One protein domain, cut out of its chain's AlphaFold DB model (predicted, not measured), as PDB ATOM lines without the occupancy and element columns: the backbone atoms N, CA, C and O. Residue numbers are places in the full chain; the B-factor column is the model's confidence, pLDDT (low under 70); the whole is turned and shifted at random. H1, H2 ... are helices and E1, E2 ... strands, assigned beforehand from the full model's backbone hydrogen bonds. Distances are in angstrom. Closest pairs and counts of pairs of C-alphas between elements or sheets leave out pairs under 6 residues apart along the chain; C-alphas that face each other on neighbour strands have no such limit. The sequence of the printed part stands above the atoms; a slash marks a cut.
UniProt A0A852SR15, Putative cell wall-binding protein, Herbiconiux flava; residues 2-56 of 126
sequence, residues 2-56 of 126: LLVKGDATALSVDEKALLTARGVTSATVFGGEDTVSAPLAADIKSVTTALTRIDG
ATOM      1  N   LEU A   2     -15.232  11.291 -36.601       84.12
ATOM      2  CA  LEU A   2     -16.664  11.203 -36.287       84.12
ATOM      3  C   LEU A   2     -17.333  12.466 -36.840       84.12
ATOM      4  O   LEU A   2     -16.779  13.553 -36.680       84.12
ATOM      5  N   LEU A   3     -18.474  12.317 -37.511       84.88
ATOM      6  CA  LEU A   3     -19.284  13.446 -37.964       84.88
ATOM      7  C   LEU A   3     -20.352  13.726 -36.916       84.88
ATOM      8  O   LEU A   3     -21.017  12.797 -36.470       84.88
ATOM      9  N   VAL A   4     -20.507  14.997 -36.560       85.75
ATOM     10  CA  VAL A   4     -21.518  15.473 -35.614       85.75
ATOM     11  C   VAL A   4     -22.366  16.544 -36.283       85.75
ATOM     12  O   VAL A   4     -21.907  17.249 -37.186       85.75
ATOM     13  N   LYS A   5     -23.609  16.685 -35.831       84.75
ATOM     14  CA  LYS A   5     -24.475  17.784 -36.255       84.75
ATOM     15  C   LYS A   5     -23.990  19.079 -35.593       84.75
ATOM     16  O   LYS A   5     -24.149  19.258 -34.393       84.75
ATOM     17  N   GLY A   6     -23.372  19.960 -36.376       78.12
ATOM     18  CA  GLY A   6     -22.653  21.142 -35.887       78.12
ATOM     19  C   GLY A   6     -23.477  22.171 -35.108       78.12
ATOM     20  O   GLY A   6     -22.980  22.787 -34.165       78.12
ATOM     21  N   ASP A   7     -24.748  22.314 -35.482       81.00
ATOM     22  CA  ASP A   7     -25.752  23.178 -34.852       81.00
ATOM     23  C   ASP A   7     -26.467  22.511 -33.664       81.00
ATOM     24  O   ASP A   7     -27.307  23.137 -33.017       81.00
ATOM     25  N   ALA A   8     -26.150  21.250 -33.348       87.75
ATOM     26  CA  ALA A   8     -26.593  20.646 -32.100       87.75
ATOM     27  C   ALA A   8     -25.905  21.325 -30.908       87.75
ATOM     28  O   ALA A   8     -24.845  21.941 -31.031       87.75
ATOM     29  N   THR A   9     -26.507  21.193 -29.730       90.75
ATOM     30  CA  THR A   9     -25.951  21.710 -28.473       90.75
ATOM     31  C   THR A   9     -25.269  20.632 -27.631       90.75
ATOM     32  O   THR A   9     -24.616  20.965 -26.649       90.75
ATOM     33  N   ALA A  10     -25.411  19.356 -28.007       94.00
ATOM     34  CA  ALA A  10     -24.830  18.205 -27.324       94.00
ATOM     35  C   ALA A  10     -24.714  16.999 -28.272       94.00
ATOM     36  O   ALA A  10     -25.445  16.906 -29.261       94.00
ATOM     37  N   LEU A  11     -23.820  16.069 -27.936       93.19
ATOM     38  CA  LEU A  11     -23.756  14.740 -28.531       93.19
ATOM     39  C   LEU A  11     -24.990  13.923 -28.130       93.19
ATOM     40  O   LEU A  11     -25.464  13.980 -26.990       93.19
ATOM     41  N   SER A  12     -25.466  13.098 -29.055       93.56
ATOM     42  CA  SER A  12     -26.458  12.067 -28.770       93.56
ATOM     43  C   SER A  12     -25.919  11.019 -27.790       93.56
ATOM     44  O   SER A  12     -24.710  10.844 -27.612       93.56
ATOM     45  N   VAL A  13     -26.837  10.287 -27.153       92.81
ATOM     46  CA  VAL A  13     -26.494   9.197 -26.225       92.81
ATOM     47  C   VAL A  13     -25.614   8.147 -26.912       92.81
ATOM     48  O   VAL A  13     -24.629   7.702 -26.323       92.81
ATOM     49  N   ASP A  14     -25.913   7.818 -28.170       93.19
ATOM     50  CA  ASP A  14     -25.164   6.828 -28.948       93.19
ATOM     51  C   ASP A  14     -23.756   7.317 -29.310       93.19
ATOM     52  O   ASP A  14     -22.796   6.552 -29.221       93.19
ATOM     53  N   GLU A  15     -23.591   8.599 -29.655       92.56
ATOM     54  CA  GLU A  15     -22.269   9.188 -29.907       92.56
ATOM     55  C   GLU A  15     -21.409   9.186 -28.639       92.56
ATOM     56  O   GLU A  15     -20.239   8.804 -28.691       92.56
ATOM     57  N   LYS A  16     -21.984   9.541 -27.480       92.69
ATOM     58  CA  LYS A  16     -21.273   9.474 -26.193       92.69
ATOM     59  C   LYS A  16     -20.865   8.044 -25.859       92.69
ATOM     60  O   LYS A  16     -19.704   7.799 -25.538       92.69
ATOM     61  N   ALA A  17     -21.795   7.096 -25.993       92.88
ATOM     62  CA  ALA A  17     -21.529   5.682 -25.757       92.88
ATOM     63  C   ALA A  17     -20.422   5.156 -26.681       92.88
ATOM     64  O   ALA A  17     -19.531   4.441 -26.224       92.88
ATOM     65  N   LEU A  18     -20.424   5.558 -27.955       91.88
ATOM     66  CA  LEU A  18     -19.380   5.203 -28.910       91.88
ATOM     67  C   LEU A  18     -18.010   5.746 -28.486       91.88
ATOM     68  O   LEU A  18     -17.036   4.993 -28.500       91.88
ATOM     69  N   LEU A  19     -17.916   7.021 -28.097       91.81
ATOM     70  CA  LEU A  19     -16.653   7.628 -27.660       91.81
ATOM     71  C   LEU A  19     -16.094   6.931 -26.414       91.81
ATOM     72  O   LEU A  19     -14.914   6.571 -26.388       91.81
ATOM     73  N   THR A  20     -16.945   6.664 -25.419       91.38
ATOM     74  CA  THR A  20     -16.550   5.944 -24.203       91.38
ATOM     75  C   THR A  20     -16.137   4.504 -24.508       91.38
ATOM     76  O   THR A  20     -15.081   4.066 -24.058       91.38
ATOM     77  N   ALA A  21     -16.905   3.773 -25.323       93.31
ATOM     78  CA  ALA A  21     -16.604   2.385 -25.683       93.31
ATOM     79  C   ALA A  21     -15.294   2.238 -26.474       93.31
ATOM     80  O   ALA A  21     -14.641   1.198 -26.415       93.31
ATOM     81  N   ARG A  22     -14.895   3.276 -27.217       93.25
ATOM     82  CA  ARG A  22     -13.617   3.326 -27.941       93.25
ATOM     83  C   ARG A  22     -12.461   3.868 -27.098       93.25
ATOM     84  O   ARG A  22     -11.345   3.923 -27.607       93.25
ATOM     85  N   GLY A  23     -12.710   4.245 -25.842       93.06
ATOM     86  CA  GLY A  23     -11.692   4.786 -24.943       93.06
ATOM     87  C   GLY A  23     -11.111   6.111 -25.436       93.06
ATOM     88  O   GLY A  23      -9.920   6.359 -25.257       93.06
ATOM     89  N   VAL A  24     -11.916   6.943 -26.103       93.44
ATOM     90  CA  VAL A  24     -11.452   8.231 -26.633       93.44
ATOM     91  C   VAL A  24     -11.154   9.174 -25.472       93.44
ATOM     92  O   VAL A  24     -12.054   9.608 -24.761       93.44
ATOM     93  N   THR A  25      -9.880   9.507 -25.284       94.00
ATOM     94  CA  THR A  25      -9.428  10.417 -24.221       94.00
ATOM     95  C   THR A  25      -9.151  11.825 -24.731       94.00
ATOM     96  O   THR A  25      -9.265  12.779 -23.963       94.00
ATOM     97  N   SER A  26      -8.830  11.983 -26.013       93.50
ATOM     98  CA  SER A  26      -8.586  13.272 -26.654       93.50
ATOM     99  C   SER A  26      -9.430  13.441 -27.915       93.50
ATOM    100  O   SER A  26      -9.670  12.488 -28.658       93.50
ATOM    101  N   ALA A  27      -9.873  14.671 -28.160       92.62
ATOM    102  CA  ALA A  27     -10.594  15.045 -29.366       92.62
ATOM    103  C   ALA A  27     -10.042  16.345 -29.963       92.62
ATOM    104  O   ALA A  27      -9.648  17.272 -29.250       92.62
ATOM    105  N   THR A  28     -10.060  16.418 -31.293       94.12
ATOM    106  CA  THR A  28      -9.764  17.635 -32.051       94.12
ATOM    107  C   THR A  28     -10.992  18.020 -32.862       94.12
ATOM    108  O   THR A  28     -11.525  17.203 -33.613       94.12
ATOM    109  N   VAL A  29     -11.444  19.261 -32.699       92.50
ATOM    110  CA  VAL A  29     -12.544  19.866 -33.453       92.50
ATOM    111  C   VAL A  29     -11.956  20.771 -34.526       92.50
ATOM    112  O   VAL A  29     -11.097  21.603 -34.234       92.50
ATOM    113  N   PHE A  30     -12.434  20.619 -35.758       90.00
ATOM    114  CA  PHE A  30     -12.022  21.436 -36.896       90.00
ATOM    115  C   PHE A  30     -13.117  22.447 -37.243       90.00
ATOM    116  O   PHE A  30     -14.276  22.065 -37.405       90.00
ATOM    117  N   GLY A  31     -12.739  23.716 -37.388       87.19
ATOM    118  CA  GLY A  31     -13.646  24.819 -37.713       87.19
ATOM    119  C   GLY A  31     -14.098  25.636 -36.500       87.19
ATOM    120  O   GLY A  31     -13.888  25.253 -35.346       87.19
ATOM    121  N   GLY A  32     -14.700  26.793 -36.783       88.25
ATOM    122  CA  GLY A  32     -15.180  27.752 -35.783       88.25
ATOM    123  C   GLY A  32     -16.506  27.358 -35.123       88.25
ATOM    124  O   GLY A  32     -17.041  26.265 -35.345       88.25
ATOM    125  N   GLU A  33     -17.047  28.259 -34.301       89.19
ATOM    126  CA  GLU A  33     -18.301  28.033 -33.564       89.19
ATOM    127  C   GLU A  33     -19.532  27.907 -34.471       89.19
ATOM    128  O   GLU A  33     -20.456  27.173 -34.131       89.19
ATOM    129  N   ASP A  34     -19.497  28.502 -35.667       85.69
ATOM    130  CA  ASP A  34     -20.548  28.345 -36.684       85.69
ATOM    131  C   ASP A  34     -20.611  26.922 -37.269       85.69
ATOM    132  O   ASP A  34     -21.618  26.522 -37.848       85.69
ATOM    133  N   THR A  35     -19.523  26.149 -37.151       86.06
ATOM    134  CA  THR A  35     -19.451  24.757 -37.632       86.06
ATOM    135  C   THR A  35     -19.620  23.753 -36.502       86.06
ATOM    136  O   THR A  35     -20.255  22.723 -36.694       86.06
ATOM    137  N   VAL A  36     -19.051  24.024 -35.327       90.06
ATOM    138  CA  VAL A  36     -19.248  23.217 -34.117       90.06
ATOM    139  C   VAL A  36     -19.490  24.172 -32.969       90.06
ATOM    140  O   VAL A  36     -18.542  24.805 -32.495       90.06
ATOM    141  N   SER A  37     -20.744  24.252 -32.528       92.56
ATOM    142  CA  SER A  37     -21.185  25.212 -31.517       92.56
ATOM    143  C   SER A  37     -20.392  25.101 -30.205       92.56
ATOM    144  O   SER A  37     -19.894  24.028 -29.839       92.56
ATOM    145  N   ALA A  38     -20.269  26.209 -29.467       92.94
ATOM    146  CA  ALA A  38     -19.623  26.201 -28.152       92.94
ATOM    147  C   ALA A  38     -20.275  25.215 -27.156       92.94
ATOM    148  O   ALA A  38     -19.529  24.480 -26.500       92.94
ATOM    149  N   PRO A  39     -21.620  25.105 -27.067       94.56
ATOM    150  CA  PRO A  39     -22.262  24.092 -26.229       94.56
ATOM    151  C   PRO A  39     -21.893  22.659 -26.629       94.56
ATOM    152  O   PRO A  39     -21.561  21.852 -25.764       94.56
ATOM    153  N   LEU A  40     -21.853  22.357 -27.931       94.31
ATOM    154  CA  LEU A  40     -21.468  21.031 -28.415       94.31
ATOM    155  C   LEU A  40     -20.010  20.703 -28.081       94.31
ATOM    156  O   LEU A  40     -19.710  19.602 -27.626       94.31
ATOM    157  N   ALA A  41     -19.097  21.661 -28.248       93.31
ATOM    158  CA  ALA A  41     -17.703  21.492 -27.846       93.31
ATOM    159  C   ALA A  41     -17.566  21.257 -26.331       93.31
ATOM    160  O   ALA A  41     -16.798  20.392 -25.907       93.31
ATOM    161  N   ALA A  42     -18.335  21.973 -25.506       94.25
ATOM    162  CA  ALA A  42     -18.361  21.749 -24.062       94.25
ATOM    163  C   ALA A  42     -18.869  20.340 -23.709       94.25
ATOM    164  O   ALA A  42     -18.299  19.677 -22.841       94.25
ATOM    165  N   ASP A  43     -19.879  19.847 -24.425       94.56
ATOM    166  CA  ASP A  43     -20.405  18.499 -24.235       94.56
ATOM    167  C   ASP A  43     -19.397  17.413 -24.657       94.56
ATOM    168  O   ASP A  43     -19.182  16.457 -23.912       94.56
ATOM    169  N   ILE A  44     -18.670  17.595 -25.768       93.44
ATOM    170  CA  ILE A  44     -17.556  16.710 -26.168       93.44
ATOM    171  C   ILE A  44     -16.453  16.704 -25.099       93.44
ATOM    172  O   ILE A  44     -15.900  15.652 -24.766       93.44
ATOM    173  N   LYS A  45     -16.139  17.868 -24.519       93.75
ATOM    174  CA  LYS A  45     -15.161  17.983 -23.428       93.75
ATOM    175  C   LYS A  45     -15.617  17.256 -22.162       93.75
ATOM    176  O   LYS A  45     -14.774  16.806 -21.402       93.75
ATOM    177  N   SER A  46     -16.922  17.105 -21.932       93.56
ATOM    178  CA  SER A  46     -17.430  16.362 -20.768       93.56
ATOM    179  C   SER A  46     -17.163  14.854 -20.843       93.56
ATOM    180  O   SER A  46     -17.090  14.194 -19.810       93.56
ATOM    181  N   VAL A  47     -16.985  14.317 -22.056       92.94
ATOM    182  CA  VAL A  47     -16.732  12.888 -22.309       92.94
ATOM    183  C   VAL A  47     -15.291  12.593 -22.733       92.94
ATOM    184  O   VAL A  47     -14.966  11.451 -23.044       92.94
ATOM    185  N   THR A  48     -14.414  13.601 -22.739       93.56
ATOM    186  CA  THR A  48     -12.989  13.473 -23.080       93.56
ATOM    187  C   THR A  48     -12.118  14.153 -22.024       93.56
ATOM    188  O   THR A  48     -12.569  15.001 -21.265       93.56
ATOM    189  N   THR A  49     -10.842  13.782 -21.941       92.06
ATOM    190  CA  THR A  49      -9.882  14.421 -21.018       92.06
ATOM    191  C   THR A  49      -9.221  15.659 -21.622       92.06
ATOM    192  O   THR A  49      -8.788  16.548 -20.893       92.06
ATOM    193  N   ALA A  50      -9.164  15.737 -22.952       93.25
ATOM    194  CA  ALA A  50      -8.570  16.849 -23.677       93.25
ATOM    195  C   ALA A  50      -9.376  17.173 -24.938       93.25
ATOM    196  O   ALA A  50      -9.703  16.283 -25.725       93.25
ATOM    197  N   LEU A  51      -9.639  18.463 -25.147       94.56
ATOM    198  CA  LEU A  51     -10.284  18.977 -26.348       94.56
ATOM    199  C   LEU A  51      -9.458  20.125 -26.922       94.56
ATOM    200  O   LEU A  51      -9.205  21.113 -26.231       94.56
ATOM    201  N   THR A  52      -9.091  20.009 -28.194       95.62
ATOM    202  CA  THR A  52      -8.431  21.071 -28.960       95.62
ATOM    203  C   THR A  52      -9.342  21.509 -30.097       95.62
ATOM    204  O   THR A  52      -9.910  20.668 -30.790       95.62
ATOM    205  N   ARG A  53      -9.466  22.819 -30.322       94.12
ATOM    206  CA  ARG A  53     -10.093  23.370 -31.526       94.12
ATOM    207  C   ARG A  53      -9.007  23.918 -32.443       94.12
ATOM    208  O   ARG A  53      -8.130  24.640 -31.982       94.12
ATOM    209  N   ILE A  54      -9.091  23.577 -33.723       94.00
ATOM    210  CA  ILE A  54      -8.318  24.202 -34.794       94.00
ATOM    211  C   ILE A  54      -9.325  24.914 -35.693       94.00
ATOM    212  O   ILE A  54     -10.080  24.256 -36.412       94.00
ATOM    213  N   ASP A  55      -9.372  26.242 -35.613       92.81
ATOM    214  CA  ASP A  55     -10.278  27.067 -36.413       92.81
ATOM    215  C   ASP A  55      -9.536  27.929 -37.443       92.81
ATOM    216  O   ASP A  55      -8.337  27.764 -37.682       92.81
ATOM    217  N   GLY A  56     -10.306  28.780 -38.110       88.38
ATOM    218  CA  GLY A  56      -9.851  29.774 -39.058       88.38
ATOM    219  C   GLY A  56     -11.041  30.548 -39.605       88.38
ATOM    220  O   GLY A  56     -12.167  30.044 -39.580       88.38
TER     221      GLY A  56
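What this domain is: This is residues 2 to 56 of the 126 residues of the protein "Putative cell wall-binding protein" of Herbiconiux flava (UniProt A0A852SR15). Two short parallel strands, E1 and E2, lie side by side as a narrow ribbon, with the helix H2 over one face of it. The other helix, H1, sits toward the end of the ribbon where both strands begin, and the unnamed residues 2 to 12 come before it. The printed part has 55 residues, with two named helices and two named strands in the order H1, E1, H2, E2; the sheet has the order E1, E2 and is all parallel. The class is mixed, helices and strands. The whole is compact, with a radius of gyration of the C-alphas of 10.4 A, and its C-alphas span 31 by 19 by 16 A, an elongated outline.

How they stand to each other: The sheet consists of E1, residues 26 to 30, and E2, residues 50 to 54, which are parallel neighbours with 17 degrees between their N-to-C directions. C-alphas 28 and 52 face each other at 4.8 A. Across the pair, N 29 and O 52 are within hydrogen-bond range at 2.8 A, and so are N 52 and O 27 at 3.0 A. H2, residues 38 to 46, comes between the strands in the chain. E1, H2 and E2 form a strand-helix-strand unit, two parallel neighbour strands with a helix between them, and its crossover is right-handed. The closest C-alphas of H2 and E2 are those of Lys 45 and Leu 51, 5.8 A apart. The closest C-alphas of E1 and H2 are those of Val 29 and Ala 41, 7.8 A apart. H1, residues 13 to 21, and H2 are near each other, with 5 pairs of C-alphas within 10 A. H1 and E2 are apart. In H1 and H2 every O i to N i+4 pair is within hydrogen-bond range.

Where its parts are: E1, Ser 26 to Phe 30, measures 13.5 A from first to last C-alpha. E2, Ala 50 to Ile 54, measures 13.3 A and ends with C-alpha 54 at (-8.318, 24.202, -34.794). H2, Ala 38 to Ser 46, measures 12.5 A and begins with C-alpha 38 at (-19.623, 26.201, -28.152). H1, Val 13 to Ala 21, measures 12.0 A and begins with C-alpha 13 at (-26.494, 9.197, -26.225).

The domain as a whole: The two C-alphas farthest apart are those of Ala 21 and Gly 56, at 31.2 A. The printed part runs from residue 2 to residue 56 and has no cut. The links H1 to E1 and H2 to E2 are tight, and the link E1 to H2 is short, with 7 residues. The mean pLDDT of the printed part is 91.3, and no printed residue is under 70.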